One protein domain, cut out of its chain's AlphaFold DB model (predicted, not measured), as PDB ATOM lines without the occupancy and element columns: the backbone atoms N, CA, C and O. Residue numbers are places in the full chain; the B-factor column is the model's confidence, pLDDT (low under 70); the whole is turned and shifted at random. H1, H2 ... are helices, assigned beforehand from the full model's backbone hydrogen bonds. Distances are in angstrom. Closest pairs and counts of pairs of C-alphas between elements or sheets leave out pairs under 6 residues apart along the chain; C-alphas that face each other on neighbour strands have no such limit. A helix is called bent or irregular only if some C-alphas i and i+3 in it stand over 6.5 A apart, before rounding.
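This is residues 202 to 272 of the 288 residues of the protein "CENPB DNA-binding domain-containing protein 1-like" of Octopus vulgaris (UniProt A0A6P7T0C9). A long bent helix, H2, has a shorter helix, H1, folded back along its first part as a hairpin, while residues 247 to 272 of H2 stick out as a free arm that makes the length. The printed part has 71 residues with two named helices, H1 then H2, no named strand, and is all helix. It is extended, with a radius of gyration of the C-alphas of 20.7 A and spans of 69 by 18 by 16 A.

H2, residues 225 to 272, was assigned as one helix by its hydrogen bonds but is bent: C-alphas 238 and 241 are 7.5 A apart. Its arms are H2a, residues 225 to 238, 19.8 A long, and H2b, residues 241 to 272, 47.2 A long, ending at C-alpha 272 (160.401, 42.709, 35.473). H1, residues 202 to 221, is 29.2 A long from C-alpha 202 (159.887, 3.701, 41.561).

H2a and H2b stand at a steep tilt of 51 degrees. H1 touches H2a with residues 215 to 219 alone, closest at the C-alphas of Glu 219 and Phe 228, 6.4 A; this helical hairpin runs opposite ways at a shallow tilt of 17 degrees. H1 and H2b are close but not clearly touching, closest at the C-alphas of Met 204 and Leu 246, 6.9 A. Every O i to N i+4 pair is within hydrogen-bond range in H1, H2a and H2b.

The C-alphas farthest apart, of Pro 223 and Leu 272, are 69.4 A apart. The printed part has no cut, and the H1 to H2 link is tight. The pLDDT is under 70 at residues 255 to 256, 258 and 272.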
ATOM      1  N   ASN A 202     158.936   4.635  42.164       84.19
ATOM      2  CA  ASN A 202     159.887   3.701  41.561       84.19
ATOM      3  C   ASN A 202     159.741   2.270  42.103       84.19
ATOM      4  O   ASN A 202     159.656   1.328  41.314       84.19
ATOM      5  N   LYS A 203     159.677   2.087  43.435       87.06
ATOM      6  CA  LYS A 203     159.541   0.747  44.039       87.06
ATOM      7  C   LYS A 203     158.183   0.120  43.678       87.06
ATOM      8  O   LYS A 203     158.127  -1.070  43.385       87.06
ATOM      9  N   MET A 204     157.101   0.907  43.626       91.38
ATOM     10  CA  MET A 204     155.778   0.426  43.203       91.38
ATOM     11  C   MET A 204     155.742   0.024  41.727       91.38
ATOM     12  O   MET A 204     155.240  -1.049  41.403       91.38
ATOM     13  N   GLN A 205     156.292   0.845  40.827       89.94
ATOM     14  CA  GLN A 205     156.380   0.501  39.403       89.94
ATOM     15  C   GLN A 205     157.184  -0.782  39.191       89.94
ATOM     16  O   GLN A 205     156.756  -1.655  38.442       89.94
ATOM     17  N   GLN A 206     158.308  -0.927  39.894       91.56
ATOM     18  CA  GLN A 206     159.118  -2.137  39.838       91.56
ATOM     19  C   GLN A 206     158.353  -3.370  40.348       91.56
ATOM     20  O   GLN A 206     158.436  -4.432  39.735       91.56
ATOM     21  N   ALA A 207     157.569  -3.233  41.423       93.25
ATOM     22  CA  ALA A 207     156.730  -4.315  41.934       93.25
ATOM     23  C   ALA A 207     155.680  -4.767  40.906       93.25
ATOM     24  O   ALA A 207     155.545  -5.967  40.678       93.25
ATOM     25  N   PHE A 208     154.998  -3.834  40.232       93.94
ATOM     26  CA  PHE A 208     154.060  -4.179  39.159       93.94
ATOM     27  C   PHE A 208     154.754  -4.903  38.002       93.94
ATOM     28  O   PHE A 208     154.247  -5.916  37.538       93.94
ATOM     29  N   VAL A 209     155.954  -4.473  37.597       92.88
ATOM     30  CA  VAL A 209     156.734  -5.177  36.562       92.88
ATOM     31  C   VAL A 209     157.020  -6.632  36.954       92.88
ATOM     32  O   VAL A 209     156.933  -7.518  36.107       92.88
ATOM     33  N   TYR A 210     157.353  -6.909  38.217       95.44
ATOM     34  CA  TYR A 210     157.565  -8.290  38.671       95.44
ATOM     35  C   TYR A 210     156.279  -9.121  38.684       95.44
ATOM     36  O   TYR A 210     156.329 -10.311  38.366       95.44
ATOM     37  N   MET A 211     155.139  -8.513  39.020       93.50
ATOM     38  CA  MET A 211     153.840  -9.192  38.975       93.50
ATOM     39  C   MET A 211     153.470  -9.581  37.544       93.50
ATOM     40  O   MET A 211     153.172 -10.746  37.303       93.50
ATOM     41  N   GLU A 212     153.589  -8.655  36.590       93.69
ATOM     42  CA  GLU A 212     153.297  -8.929  35.176       93.69
ATOM     43  C   GLU A 212     154.228 -10.015  34.617       93.69
ATOM     44  O   GLU A 212     153.760 -10.978  34.021       93.69
ATOM     45  N   LYS A 213     155.537  -9.956  34.915       95.06
ATOM     46  CA  LYS A 213     156.485 -11.025  34.540       95.06
ATOM     47  C   LYS A 213     156.078 -12.393  35.084       95.06
ATOM     48  O   LYS A 213     156.251 -13.402  34.407       95.06
ATOM     49  N   SER A 214     155.569 -12.428  36.313       94.00
ATOM     50  CA  SER A 214     155.102 -13.669  36.931       94.00
ATOM     51  C   SER A 214     153.851 -14.194  36.224       94.00
ATOM     52  O   SER A 214     153.763 -15.391  35.972       94.00
ATOM     53  N   LEU A 215     152.908 -13.315  35.869       95.44
ATOM     54  CA  LEU A 215     151.702 -13.681  35.122       95.44
ATOM     55  C   LEU A 215     152.034 -14.205  33.723       95.44
ATOM     56  O   LEU A 215     151.504 -15.246  33.352       95.44
ATOM     57  N   THR A 216     152.958 -13.572  32.998       95.50
ATOM     58  CA  THR A 216     153.435 -14.065  31.694       95.50
ATOM     59  C   THR A 216     154.045 -15.461  31.807       95.50
ATOM     60  O   THR A 216     153.728 -16.335  31.010       95.50
ATOM     61  N   LEU A 217     154.856 -15.718  32.839       96.69
ATOM     62  CA  LEU A 217     155.422 -17.051  33.055       96.69
ATOM     63  C   LEU A 217     154.325 -18.101  33.303       96.69
ATOM     64  O   LEU A 217     154.421 -19.227  32.818       96.69
ATOM     65  N   PHE A 218     153.273 -17.752  34.049       95.94
ATOM     66  CA  PHE A 218     152.130 -18.646  34.238       95.94
ATOM     67  C   PHE A 218     151.318 -18.850  32.956       95.94
ATOM     68  O   PHE A 218     150.855 -19.965  32.740       95.94
ATOM     69  N   GLU A 219     151.179 -17.831  32.107       96.19
ATOM     70  CA  GLU A 219     150.528 -17.939  30.795       96.19
ATOM     71  C   GLU A 219     151.238 -18.951  29.896       96.19
ATOM     72  O   GLU A 219     150.600 -19.827  29.319       96.19
ATOM     73  N   GLU A 220     152.569 -18.868  29.826       95.31
ATOM     74  CA  GLU A 220     153.401 -19.754  29.005       95.31
ATOM     75  C   GLU A 220     153.309 -21.223  29.443       95.31
ATOM     76  O   GLU A 220     153.396 -22.133  28.618       95.31
ATOM     77  N   MET A 221     153.144 -21.465  30.746       94.88
ATOM     78  CA  MET A 221     153.085 -22.815  31.313       94.88
ATOM     79  C   MET A 221     151.668 -23.392  31.383       94.88
ATOM     80  O   MET A 221     151.528 -24.607  31.545       94.88
ATOM     81  N   ASP A 222     150.621 -22.565  31.330       94.62
ATOM     82  CA  ASP A 222     149.243 -23.013  31.523       94.62
ATOM     83  C   ASP A 222     148.597 -23.444  30.190       94.62
ATOM     84  O   ASP A 222     148.247 -22.599  29.368       94.62
ATOM     85  N   PRO A 223     148.330 -24.749  29.972       95.88
ATOM     86  CA  PRO A 223     147.658 -25.210  28.757       95.88
ATOM     87  C   PRO A 223     146.168 -24.817  28.686       95.88
ATOM     88  O   PRO A 223     145.522 -25.052  27.666       95.88
ATOM     89  N   ASN A 224     145.582 -24.275  29.758       97.44
ATOM     90  CA  ASN A 224     144.186 -23.854  29.839       97.44
ATOM     91  C   ASN A 224     144.074 -22.321  29.903       97.44
ATOM     92  O   ASN A 224     144.077 -21.717  30.980       97.44
ATOM     93  N   ALA A 225     143.870 -21.710  28.735       94.50
ATOM     94  CA  ALA A 225     143.745 -20.261  28.588       94.50
ATOM     95  C   ALA A 225     142.561 -19.657  29.372       94.50
ATOM     96  O   ALA A 225     142.680 -18.567  29.926       94.50
ATOM     97  N   GLU A 226     141.425 -20.357  29.481       95.31
ATOM     98  CA  GLU A 226     140.255 -19.844  30.212       95.31
ATOM     99  C   GLU A 226     140.486 -19.784  31.723       95.31
ATOM    100  O   GLU A 226     140.031 -18.857  32.400       95.31
ATOM    101  N   ARG A 227     141.181 -20.782  32.279       97.50
ATOM    102  CA  ARG A 227     141.565 -20.778  33.691       97.50
ATOM    103  C   ARG A 227     142.578 -19.673  33.952       97.50
ATOM    104  O   ARG A 227     142.402 -18.931  34.917       97.50
ATOM    105  N   PHE A 228     143.591 -19.555  33.098       97.06
ATOM    106  CA  PHE A 228     144.591 -18.506  33.220       97.06
ATOM    107  C   PHE A 228     143.951 -17.112  33.173       97.06
ATOM    108  O   PHE A 228     144.175 -16.324  34.086       97.06
ATOM    109  N   ALA A 229     143.054 -16.844  32.218       95.19
ATOM    110  CA  ALA A 229     142.343 -15.567  32.121       95.19
ATOM    111  C   ALA A 229     141.554 -15.220  33.399       95.19
ATOM    112  O   ALA A 229     141.567 -14.076  33.853       95.19
ATOM    113  N   LYS A 230     140.909 -16.212  34.033       96.56
ATOM    114  CA  LYS A 230     140.212 -16.021  35.320       96.56
ATOM    115  C   LYS A 230     141.177 -15.679  36.458       96.56
ATOM    116  O   LYS A 230     140.863 -14.821  37.280       96.56
ATOM    117  N   ILE A 231     142.331 -16.345  36.516       95.56
ATOM    118  CA  ILE A 231     143.355 -16.095  37.539       95.56
ATOM    119  C   ILE A 231     144.005 -14.729  37.325       95.56
ATOM    120  O   ILE A 231     144.119 -13.975  38.286       95.56
ATOM    121  N   MET A 232     144.371 -14.390  36.086       95.31
ATOM    122  CA  MET A 232     144.877 -13.070  35.717       95.31
ATOM    123  C   MET A 232     143.897 -11.996  36.195       95.31
ATOM    124  O   MET A 232     144.283 -11.145  36.989       95.31
ATOM    125  N   GLY A 233     142.616 -12.080  35.816       92.44
ATOM    126  CA  GLY A 233     141.599 -11.122  36.260       92.44
ATOM    127  C   GLY A 233     141.553 -10.960  37.784       92.44
ATOM    128  O   GLY A 233     141.672  -9.847  38.289       92.44
ATOM    129  N   ALA A 234     141.499 -12.068  38.529       96.00
ATOM    130  CA  ALA A 234     141.467 -12.036  39.992       96.00
ATOM    131  C   ALA A 234     142.734 -11.425  40.621       96.00
ATOM    132  O   ALA A 234     142.658 -10.728  41.634       96.00
ATOM    133  N   VAL A 235     143.906 -11.686  40.037       93.12
ATOM    134  CA  VAL A 235     145.182 -11.125  40.494       93.12
ATOM    135  C   VAL A 235     145.230  -9.624  40.219       93.12
ATOM    136  O   VAL A 235     145.556  -8.869  41.134       93.12
ATOM    137  N   HIS A 236     144.831  -9.183  39.023       94.38
ATOM    138  CA  HIS A 236     144.725  -7.762  38.682       94.38
ATOM    139  C   HIS A 236     143.767  -7.020  39.621       94.38
ATOM    140  O   HIS A 236     144.141  -5.979  40.168       94.38
ATOM    141  N   ASP A 237     142.585  -7.585  39.880       92.25
ATOM    142  CA  ASP A 237     141.597  -7.027  40.810       92.25
ATOM    143  C   ASP A 237     142.170  -6.863  42.226       92.25
ATOM    144  O   ASP A 237     141.946  -5.843  42.886       92.25
ATOM    145  N   ALA A 238     142.977  -7.825  42.686       94.50
ATOM    146  CA  ALA A 238     143.562  -7.807  44.025       94.50
ATOM    147  C   ALA A 238     144.535  -6.638  44.260       94.50
ATOM    148  O   ALA A 238     144.686  -6.197  45.403       94.50
ATOM    149  N   TYR A 239     145.185  -6.110  43.216       92.00
ATOM    150  CA  TYR A 239     146.118  -4.983  43.347       92.00
ATOM    151  C   TYR A 239     145.614  -3.649  42.789       92.00
ATOM    152  O   TYR A 239     146.361  -2.666  42.821       92.00
ATOM    153  N   VAL A 240     144.346  -3.554  42.373       93.56
ATOM    154  CA  VAL A 240     143.700  -2.271  42.027       93.56
ATOM    155  C   VAL A 240     143.919  -1.191  43.101       93.56
ATOM    156  O   VAL A 240     144.308  -0.082  42.728       93.56
ATOM    157  N   PRO A 241     143.792  -1.465  44.421       95.38
ATOM    158  CA  PRO A 241     144.034  -0.446  45.447       95.38
ATOM    159  C   PRO A 241     145.446   0.159  45.395       95.38
ATOM    160  O   PRO A 241     145.620   1.356  45.612       95.38
ATOM    161  N   TYR A 242     146.462  -0.640  45.057       94.62
ATOM    162  CA  TYR A 242     147.835  -0.152  44.920       94.62
ATOM    163  C   TYR A 242     148.041   0.664  43.642       94.62
ATOM    164  O   TYR A 242     148.853   1.589  43.636       94.62
ATOM    165  N   ARG A 243     147.304   0.369  42.566       90.00
ATOM    166  CA  ARG A 243     147.346   1.174  41.339       90.00
ATOM    167  C   ARG A 243     146.835   2.592  41.599       90.00
ATOM    168  O   ARG A 243     147.510   3.546  41.228       90.00
ATOM    169  N   VAL A 244     145.725   2.717  42.330       91.38
ATOM    170  CA  VAL A 244     145.158   4.013  42.743       91.38
ATOM    171  C   VAL A 244     146.156   4.812  43.585       91.38
ATOM    172  O   VAL A 244     146.359   5.998  43.342       91.38
ATOM    173  N   ILE A 245     146.841   4.161  44.532       90.38
ATOM    174  CA  ILE A 245     147.890   4.808  45.336       90.38
ATOM    175  C   ILE A 245     149.034   5.312  44.444       90.38
ATOM    176  O   ILE A 245     149.480   6.447  44.598       90.38
ATOM    177  N   LEU A 246     149.495   4.504  43.486       88.12
ATOM    178  CA  LEU A 246     150.559   4.910  42.564       88.12
ATOM    179  C   LEU A 246     150.149   6.111  41.691       88.12
ATOM    180  O   LEU A 246     150.966   7.001  41.445       88.12
ATOM    181  N   GLU A 247     148.905   6.147  41.217       88.19
ATOM    182  CA  GLU A 247     148.357   7.248  40.412       88.19
ATOM    183  C   GLU A 247     148.208   8.543  41.220       88.19
ATOM    184  O   GLU A 247     148.603   9.614  40.750       88.19
ATOM    185  N   ASP A 248     147.729   8.451  42.460       86.06
ATOM    186  CA  ASP A 248     147.643   9.582  43.391       86.06
ATOM    187  C   ASP A 248     149.034  10.163  43.700       86.06
ATOM    188  O   ASP A 248     149.247  11.376  43.641       86.06
ATOM    189  N   MET A 249     150.031   9.301  43.923       80.69
ATOM    190  CA  MET A 249     151.418   9.727  44.140       80.69
ATOM    191  C   MET A 249     152.008  10.467  42.935       80.69
ATOM    192  O   MET A 249     152.684  11.490  43.098       80.69
ATOM    193  N   LYS A 250     151.755   9.977  41.715       79.31
ATOM    194  CA  LYS A 250     152.174  10.661  40.482       79.31
ATOM    195  C   LYS A 250     151.484  12.016  40.338       79.31
ATOM    196  O   LYS A 250     152.156  13.001  40.043       79.31
ATOM    197  N   SER A 251     150.184  12.080  40.620       76.44
ATOM    198  CA  SER A 251     149.382  13.304  40.518       76.44
ATOM    199  C   SER A 251     149.865  14.386  41.487       76.44
ATOM    200  O   SER A 251     150.109  15.518  41.072       76.44
ATOM    201  N   LYS A 252     150.137  14.027  42.747       76.56
ATOM    202  CA  LYS A 252     150.704  14.941  43.758       76.56
ATOM    203  C   LYS A 252     152.099  15.452  43.391       76.56
ATOM    204  O   LYS A 252     152.416  16.615  43.623       76.56
ATOM    205  N   THR A 253     152.927  14.601  42.782       73.44
ATOM    206  CA  THR A 253     154.274  14.985  42.317       73.44
ATOM    207  C   THR A 253     154.207  15.995  41.167       73.44
ATOM    208  O   THR A 253     154.965  16.970  41.141       73.44
ATOM    209  N   ILE A 254     153.277  15.789  40.231       72.25
ATOM    210  CA  ILE A 254     153.035  16.705  39.112       72.25
ATOM    211  C   ILE A 254     152.502  18.040  39.637       72.25
ATOM    212  O   ILE A 254     153.039  19.086  39.277       72.25
ATOM    213  N   GLN A 255     151.519  18.011  40.538       68.06
ATOM    214  CA  GLN A 255     150.935  19.215  41.127       68.06
ATOM    215  C   GLN A 255     151.983  20.063  41.865       68.06
ATOM    216  O   GLN A 255     152.093  21.257  41.602       68.06
ATOM    217  N   GLY A 256     152.827  19.451  42.703       66.75
ATOM    218  CA  GLY A 256     153.889  20.175  43.411       66.75
ATOM    219  C   GLY A 256     154.970  20.748  42.484       66.75
ATOM    220  O   GLY A 256     155.558  21.789  42.776       66.75
ATOM    221  N   THR A 257     155.234  20.098  41.346       75.00
ATOM    222  CA  THR A 257     156.122  20.648  40.306       75.00
ATOM    223  C   THR A 257     155.482  21.855  39.619       75.00
ATOM    224  O   THR A 257     156.153  22.863  39.402       75.00
ATOM    225  N   LEU A 258     154.182  21.781  39.326       68.75
ATOM    226  CA  LEU A 258     153.424  22.862  38.702       68.75
ATOM    227  C   LEU A 258     153.346  24.099  39.610       68.75
ATOM    228  O   LEU A 258     153.610  25.205  39.152       68.75
ATOM    229  N   GLU A 259     153.063  23.916  40.900       76.31
ATOM    230  CA  GLU A 259     153.013  25.001  41.893       76.31
ATOM    231  C   GLU A 259     154.364  25.720  42.020       76.31
ATOM    232  O   GLU A 259     154.419  26.948  42.029       76.31
ATOM    233  N   LYS A 260     155.477  24.975  42.024       77.56
ATOM    234  CA  LYS A 260     156.826  25.567  42.031       77.56
ATOM    235  C   LYS A 260     157.119  26.377  40.770       77.56
ATOM    236  O   LYS A 260     157.753  27.426  40.860       77.56
ATOM    237  N   LEU A 261     156.677  25.902  39.605       77.56
ATOM    238  CA  LEU A 261     156.844  26.625  38.343       77.56
ATOM    239  C   LEU A 261     155.984  27.892  38.295       77.56
ATOM    240  O   LEU A 261     156.473  28.925  37.847       77.56
ATOM    241  N   LEU A 262     154.748  27.841  38.794       78.88
ATOM    242  CA  LEU A 262     153.876  29.013  38.891       78.88
ATOM    243  C   LEU A 262     154.487  30.085  39.801       78.88
ATOM    244  O   LEU A 262     154.639  31.225  39.369       78.88
ATOM    245  N   LEU A 263     154.963  29.701  40.989       79.50
ATOM    246  CA  LEU A 263     155.652  30.617  41.908       79.50
ATOM    247  C   LEU A 263     156.928  31.216  41.293       79.50
ATOM    248  O   LEU A 263     157.225  32.395  41.481       79.50
ATOM    249  N   TYR A 264     157.682  30.422  40.527       78.88
ATOM    250  CA  TYR A 264     158.865  30.902  39.812       78.88
ATOM    251  C   TYR A 264     158.511  31.944  38.739       78.88
ATOM    252  O   TYR A 264     159.181  32.973  38.625       78.88
ATOM    253  N   VAL A 265     157.446  31.704  37.972       81.69
ATOM    254  CA  VAL A 265     156.954  32.632  36.943       81.69
ATOM    255  C   VAL A 265     156.408  33.918  37.572       81.69
ATOM    256  O   VAL A 265     156.701  35.007  37.079       81.69
ATOM    257  N   GLU A 266     155.680  33.825  38.684       84.56
ATOM    258  CA  GLU A 266     155.157  34.979  39.432       84.56
ATOM    259  C   GLU A 266     156.277  35.842  40.037       84.56
ATOM    260  O   GLU A 266     156.226  37.075  39.955       84.56
ATOM    261  N   SER A 267     157.336  35.217  40.564       77.44
ATOM    262  CA  SER A 267     158.531  35.923  41.054       77.44
ATOM    263  C   SER A 267     159.247  36.665  39.922       77.44
ATOM    264  O   SER A 267     159.563  37.846  40.052       77.44
ATOM    265  N   ARG A 268     159.435  36.007  38.772       75.44
ATOM    266  CA  ARG A 268     160.054  36.593  37.569       75.44
ATOM    267  C   ARG A 268     159.258  37.770  37.009       75.44
ATOM    268  O   ARG A 268     159.848  38.766  36.598       75.44
ATOM    269  N   ARG A 269     157.928  37.681  37.008       75.62
ATOM    270  CA  ARG A 269     157.040  38.769  36.572       75.62
ATOM    271  C   ARG A 269     157.156  39.996  37.483       75.62
ATOM    272  O   ARG A 269     157.274  41.111  36.987       75.62
ATOM    273  N   SER A 270     157.225  39.774  38.794       72.25
ATOM    274  CA  SER A 270     157.391  40.834  39.800       72.25
ATOM    275  C   SER A 270     158.770  41.517  39.753       72.25
ATOM    276  O   SER A 270     158.914  42.654  40.199       72.25
ATOM    277  N   GLU A 271     159.799  40.830  39.249       75.44
ATOM    278  CA  GLU A 271     161.143  41.387  39.030       75.44
ATOM    279  C   GLU A 271     161.202  42.293  37.789       75.44
ATOM    280  O   GLU A 271     161.837  43.345  37.838       75.44
ATOM    281  N   LEU A 272     160.504  41.921  36.710       65.06
ATOM    282  CA  LEU A 272     160.401  42.709  35.473       65.06
ATOM    283  C   LEU A 272     159.583  43.994  35.670       65.06
ATOM    284  O   LEU A 272     159.985  45.054  35.205       65.06
TER     285      LEU A 272